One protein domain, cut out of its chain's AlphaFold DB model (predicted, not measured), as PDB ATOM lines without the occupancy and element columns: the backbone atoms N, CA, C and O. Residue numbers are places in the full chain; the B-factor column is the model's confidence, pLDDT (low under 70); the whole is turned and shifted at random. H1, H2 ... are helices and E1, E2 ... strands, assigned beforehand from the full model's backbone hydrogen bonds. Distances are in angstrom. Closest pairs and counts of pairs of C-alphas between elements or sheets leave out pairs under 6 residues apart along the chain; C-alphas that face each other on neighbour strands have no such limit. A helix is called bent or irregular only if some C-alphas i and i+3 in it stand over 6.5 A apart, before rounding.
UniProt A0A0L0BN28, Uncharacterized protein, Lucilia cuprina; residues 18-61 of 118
ATOM      1  N   ASN A  18      91.047 131.390 115.070       60.16
ATOM      2  CA  ASN A  18      91.320 132.731 114.552       60.16
ATOM      3  C   ASN A  18      92.839 132.977 114.493       60.16
ATOM      4  O   ASN A  18      93.451 133.523 115.414       60.16
ATOM      5  N   ALA A  19      93.464 132.527 113.404       65.94
ATOM      6  CA  ALA A  19      94.868 132.773 113.101       65.94
ATOM      7  C   ALA A  19      95.007 133.902 112.071       65.94
ATOM      8  O   ALA A  19      94.437 133.848 110.982       65.94
ATOM      9  N   GLN A  20      95.809 134.916 112.393       78.81
ATOM     10  CA  GLN A  20      96.123 136.015 111.486       78.81
ATOM     11  C   GLN A  20      97.493 135.781 110.845       78.81
ATOM     12  O   GLN A  20      98.497 135.652 111.548       78.81
ATOM     13  N   LYS A  21      97.558 135.756 109.508       85.00
ATOM     14  CA  LYS A  21      98.838 135.748 108.782       85.00
ATOM     15  C   LYS A  21      99.574 137.063 109.044       85.00
ATOM     16  O   LYS A  21      99.011 138.137 108.841       85.00
ATOM     17  N   LEU A  22     100.825 136.975 109.480       87.19
ATOM     18  CA  LEU A  22     101.659 138.142 109.748       87.19
ATOM     19  C   LEU A  22     102.289 138.679 108.461       87.19
ATOM     20  O   LEU A  22     102.592 137.929 107.533       87.19
ATOM     21  N   SER A  23     102.507 139.992 108.422       90.56
ATOM     22  CA  SER A  23     103.205 140.678 107.333       90.56
ATOM     23  C   SER A  23     103.961 141.901 107.861       90.56
ATOM     24  O   SER A  23     103.745 142.327 108.997       90.56
ATOM     25  N   GLY A  24     104.886 142.442 107.062       93.06
ATOM     26  CA  GLY A  24     105.633 143.657 107.404       93.06
ATOM     27  C   GLY A  24     106.413 143.551 108.720       93.06
ATOM     28  O   GLY A  24     107.112 142.567 108.966       93.06
ATOM     29  N   ALA A  25     106.290 144.575 109.570       91.88
ATOM     30  CA  ALA A  25     107.019 144.671 110.836       91.88
ATOM     31  C   ALA A  25     106.668 143.546 111.827       91.88
ATOM     32  O   ALA A  25     107.554 143.033 112.511       91.88
ATOM     33  N   ASP A  26     105.405 143.114 111.872       83.00
ATOM     34  CA  ASP A  26     104.980 142.030 112.765       83.00
ATOM     35  C   ASP A  26     105.576 140.683 112.350       83.00
ATOM     36  O   ASP A  26     105.954 139.878 113.202       83.00
ATOM     37  N   PHE A  27     105.711 140.448 111.040       92.44
ATOM     38  CA  PHE A  27     106.401 139.269 110.522       92.44
ATOM     39  C   PHE A  27     107.884 139.284 110.909       92.44
ATOM     40  O   PHE A  27     108.377 138.298 111.451       92.44
ATOM     41  N   ALA A  28     108.580 140.409 110.705       93.56
ATOM     42  CA  ALA A  28     109.987 140.547 111.086       93.56
ATOM     43  C   ALA A  28     110.201 140.280 112.586       93.56
ATOM     44  O   ALA A  28     111.054 139.478 112.962       93.56
ATOM     45  N   LYS A  29     109.342 140.853 113.437       93.12
ATOM     46  CA  LYS A  29     109.366 140.621 114.884       93.12
ATOM     47  C   LYS A  29     109.168 139.145 115.246       93.12
ATOM     48  O   LYS A  29     109.857 138.634 116.126       93.12
ATOM     49  N   ALA A  30     108.246 138.449 114.582       91.81
ATOM     50  CA  ALA A  30     108.031 137.020 114.808       91.81
ATOM     51  C   ALA A  30     109.252 136.173 114.404       91.81
ATOM     52  O   ALA A  30     109.615 135.240 115.120       91.81
ATOM     53  N   VAL A  31     109.922 136.524 113.301       95.56
ATOM     54  CA  VAL A  31     111.173 135.874 112.871       95.56
ATOM     55  C   VAL A  31     112.294 136.095 113.891       95.56
ATOM     56  O   VAL A  31     113.041 135.163 114.185       95.56
ATOM     57  N   ASP A  32     112.403 137.290 114.470       95.19
ATOM     58  CA  ASP A  32     113.416 137.578 115.491       95.19
ATOM     59  C   ASP A  32     113.170 136.800 116.792       95.19
ATOM     60  O   ASP A  32     114.114 136.275 117.386       95.19
ATOM     61  N   ILE A  33     111.904 136.640 117.194       93.12
ATOM     62  CA  ILE A  33     111.525 135.770 118.320       93.12
ATOM     63  C   ILE A  33     111.954 134.324 118.046       93.12
ATOM     64  O   ILE A  33     112.555 133.696 118.917       93.12
ATOM     65  N   LEU A  34     111.700 133.805 116.838       93.38
ATOM     66  CA  LEU A  34     112.122 132.459 116.446       93.38
ATOM     67  C   LEU A  34     113.646 132.301 116.536       93.38
ATOM     68  O   LEU A  34     114.122 131.353 117.157       93.38
ATOM     69  N   LYS A  35     114.416 133.237 115.968       94.38
ATOM     70  CA  LYS A  35     115.889 133.209 116.027       94.38
ATOM     71  C   LYS A  35     116.404 133.206 117.465       94.38
ATOM     72  O   LYS A  35     117.272 132.404 117.797       94.38
ATOM     73  N   SER A  36     115.847 134.068 118.317       93.00
ATOM     74  CA  SER A  36     116.202 134.127 119.739       93.00
ATOM     75  C   SER A  36     115.890 132.809 120.452       93.00
ATOM     76  O   SER A  36     116.730 132.294 121.186       93.00
ATOM     77  N   GLY A  37     114.724 132.213 120.183       90.81
ATOM     78  CA  GLY A  37     114.343 130.913 120.736       90.81
ATOM     79  C   GLY A  37     115.290 129.783 120.322       90.81
ATOM     80  O   GLY A  37     115.684 128.982 121.165       90.81
ATOM     81  N   LEU A  38     115.707 129.745 119.052       92.31
ATOM     82  CA  LEU A  38     116.675 128.757 118.561       92.31
ATOM     83  C   LEU A  38     118.067 128.939 119.187       92.31
ATOM     84  O   LEU A  38     118.701 127.945 119.537       92.31
ATOM     85  N   SER A  39     118.521 130.185 119.381       91.62
ATOM     86  CA  SER A  39     119.779 130.473 120.092       91.62
ATOM     87  C   SER A  39     119.721 129.967 121.531       91.62
ATOM     88  O   SER A  39     120.563 129.179 121.952       91.62
ATOM     89  N   GLN A  40     118.661 130.332 122.258       93.00
ATOM     90  CA  GLN A  40     118.478 129.929 123.654       93.00
ATOM     91  C   GLN A  40     118.343 128.415 123.825       93.00
ATOM     92  O   GLN A  40     118.773 127.876 124.843       93.00
ATOM     93  N   LEU A  41     117.743 127.720 122.853       89.31
ATOM     94  CA  LEU A  41     117.672 126.262 122.865       89.31
ATOM     95  C   LEU A  41     119.074 125.651 122.786       89.31
ATOM     96  O   LEU A  41     119.392 124.772 123.579       89.31
ATOM     97  N   SER A  42     119.918 126.157 121.884       90.62
ATOM     98  CA  SER A  42     121.306 125.707 121.752       90.62
ATOM     99  C   SER A  42     122.159 126.041 122.981       90.62
ATOM    100  O   SER A  42     123.077 125.293 123.297       90.62
ATOM    101  N   GLU A  43     121.882 127.152 123.667       91.44
ATOM    102  CA  GLU A  43     122.592 127.570 124.887       91.44
ATOM    103  C   GLU A  43     122.233 126.718 126.118       91.44
ATOM    104  O   GLU A  43     123.015 126.648 127.062       91.44
ATOM    105  N   LYS A  44     121.060 126.073 126.122       91.31
ATOM    106  CA  LYS A  44     120.533 125.276 127.245       91.31
ATOM    107  C   LYS A  44     120.637 123.768 127.005       91.31
ATOM    108  O   LYS A  44     119.687 123.036 127.274       91.31
ATOM    109  N   ASP A  45     121.766 123.320 126.459       90.12
ATOM    110  CA  ASP A  45     122.047 121.912 126.123       90.12
ATOM    111  C   ASP A  45     121.053 121.275 125.127       90.12
ATOM    112  O   ASP A  45     120.962 120.051 125.000       90.12
ATOM    113  N   GLY A  46     120.291 122.093 124.400       86.44
ATOM    114  CA  GLY A  46     119.412 121.644 123.331       86.44
ATOM    115  C   GLY A  46     120.140 121.492 121.991       86.44
ATOM    116  O   GLY A  46     121.255 121.984 121.803       86.44
ATOM    117  N   PRO A  47     119.513 120.817 121.015       88.31
ATOM    118  CA  PRO A  47     120.065 120.699 119.672       88.31
ATOM    119  C   PRO A  47     120.175 122.068 118.991       88.31
ATOM    120  O   PRO A  47     119.290 122.919 119.102       88.31
ATOM    121  N   SER A  48     121.262 122.256 118.243       92.31
ATOM    122  CA  SER A  48     121.484 123.460 117.446       92.31
ATOM    123  C   SER A  48     120.781 123.344 116.094       92.31
ATOM    124  O   SER A  48     120.920 122.341 115.391       92.31
ATOM    125  N   PHE A  49     120.045 124.387 115.713       90.50
ATOM    126  CA  PHE A  49     119.365 124.480 114.424       90.50
ATOM    127  C   PHE A  49     119.784 125.758 113.703       90.50
ATOM    128  O   PHE A  49     119.859 126.829 114.303       90.50
ATOM    129  N   THR A  50     120.010 125.661 112.393       89.25
ATOM    130  CA  THR A  50     120.267 126.826 111.536       89.25
ATOM    131  C   THR A  50     118.994 127.194 110.785       89.25
ATOM    132  O   THR A  50     118.435 126.370 110.062       89.25
ATOM    133  N   LEU A  51     118.532 128.436 110.942       91.12
ATOM    134  CA  LEU A  51     117.353 128.939 110.242       91.12
ATOM    135  C   LEU A  51     117.707 129.278 108.785       91.12
ATOM    136  O   LEU A  51     118.464 130.214 108.542       91.12
ATOM    137  N   SER A  52     117.139 128.548 107.824       90.81
ATOM    138  CA  SER A  52     117.318 128.813 106.387       90.81
ATOM    139  C   SER A  52     116.361 129.883 105.848       90.81
ATOM    140  O   SER A  52     116.692 130.592 104.900       90.81
ATOM    141  N   GLY A  53     115.187 130.028 106.462       91.00
ATOM    142  CA  GLY A  53     114.170 130.999 106.078       91.00
ATOM    143  C   GLY A  53     112.854 130.760 106.814       91.00
ATOM    144  O   GLY A  53     112.668 129.730 107.459       91.00
ATOM    145  N   VAL A  54     111.942 131.728 106.726       93.44
ATOM    146  CA  VAL A  54     110.566 131.608 107.227       93.44
ATOM    147  C   VAL A  54     109.629 131.926 106.071       93.44
ATOM    148  O   VAL A  54     109.611 133.053 105.587       93.44
ATOM    149  N   GLU A  55     108.869 130.932 105.615       92.06
ATOM    150  CA  GLU A  55     107.927 131.100 104.499       92.06
ATOM    151  C   GLU A  55     106.651 131.831 104.932       92.06
ATOM    152  O   GLU A  55     106.104 132.661 104.204       92.06
ATOM    153  N   VAL A  56     106.170 131.530 106.141       88.38
ATOM    154  CA  VAL A  56     104.961 132.118 106.705       88.38
ATOM    155  C   VAL A  56     105.021 132.119 108.229       88.38
ATOM    156  O   VAL A  56     105.537 131.190 108.845       88.38
ATOM    157  N   ALA A  57     104.466 133.164 108.838       87.75
ATOM    158  CA  ALA A  57     104.236 133.238 110.273       87.75
ATOM    159  C   ALA A  57     102.781 133.638 110.527       87.75
ATOM    160  O   ALA A  57     102.219 134.477 109.815       87.75
ATOM    161  N   PHE A  58     102.183 133.046 111.555       83.69
ATOM    162  CA  PHE A  58     100.825 133.347 111.989       83.69
ATOM    163  C   PHE A  58     100.843 133.768 113.453       83.69
ATOM    164  O   PHE A  58     101.590 133.216 114.258       83.69
ATOM    165  N   LYS A  59      99.987 134.724 113.802       78.19
ATOM    166  CA  LYS A  59      99.676 135.059 115.187       78.19
ATOM    167  C   LYS A  59      98.320 134.467 115.518       78.19
ATOM    168  O   LYS A  59      97.323 134.794 114.875       78.19
ATOM    169  N   PHE A  60      98.295 133.599 116.520       73.56
ATOM    170  CA  PHE A  60      97.043 133.155 117.105       73.56
ATOM    171  C   PHE A  60      96.569 134.223 118.087       73.56
ATOM    172  O   PHE A  60      97.317 134.609 118.988       73.56
ATOM    173  N   ILE A  61      95.355 134.727 117.884       68.00
ATOM    174  CA  ILE A  61      94.729 135.626 118.846       68.00
ATOM    175  C   ILE A  61      93.744 134.769 119.641       68.00
ATOM    176  O   ILE A  61      92.744 134.325 119.078       68.00
TER     177      ILE A  61
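This is residues 18 to 61 of the 118 residues of an uncharacterized protein of Lucilia cuprina (UniProt A0A0L0BN28). One long helix, H1, makes the long axis of this domain, and from its far end a long stretch without a named element, residues 44 to 57, runs back along the helix to its beginning. There the two ends of the printed part, strands E1 and E2, pair side by side as a small two-stranded antiparallel sheet. The printed part has 44 residues with one named helix and two named strands, in the order E1, H1, E2, and its class is mixed, helices and strands. The whole is loose, with a radius of gyration of the C-alphas of 12.0 A, and elongated, its C-alphas spanning 34 by 20 by 14 A.

Start at C-alpha 19, at (94.868, 132.773, 113.101), where E1 begins; it covers residues 19 to 21. After E1, with two residues between them, find C-alpha 24 at (105.633, 143.657, 107.404), where H1 begins. H1 covers residues 24 to 43 and measures 29.2 A from its first to its last C-alpha, ending at C-alpha 43 at (122.592, 127.570, 124.887). Then read through residues 44 to 57 until you reach E2, residues 58 to 60, which ends at C-alpha 60 at (97.043, 133.155, 117.105). E1 and E2 are short, with 3 residues each.

Look first at E1 and E2, which are antiparallel neighbours, with 154 degrees between their N-to-C directions. The C-alphas of Lys 21 and Phe 58 face each other at 4.5 A, and those of Ala 19 and Phe 60 at 4.6 A. Between them, compare Gln 20 with Lys 59: N 20 and O 59 are within hydrogen-bond range at 2.9 A, and N 59 and O 20 likewise at 2.9 A. From E1 a tight link of 2 residues leads into H1. H1 is not bent, and in it every O i to N i+4 pair is within hydrogen-bond range. H1 and E2 are near each other, with 6 pairs of C-alphas within 10 A but no pair within 8 A.

Find the C-alphas of Asn 18 and Asp 45, which are the two farthest apart in the domain, at 34.6 A. The first and last printed C-alphas, those of Asn 18 and Ile 61, are 6.2 A apart. The printed part has no cut. The link from H1 to E2 is long, with 14 residues, and the C-alphas of these residues lie 8 to 19 A from the mean of the C-alphas. In the B-factor column, the mean pLDDT of the printed part is 88.1; the model's confidence is low, under 70, at residues 18 to 19 and at residue 61.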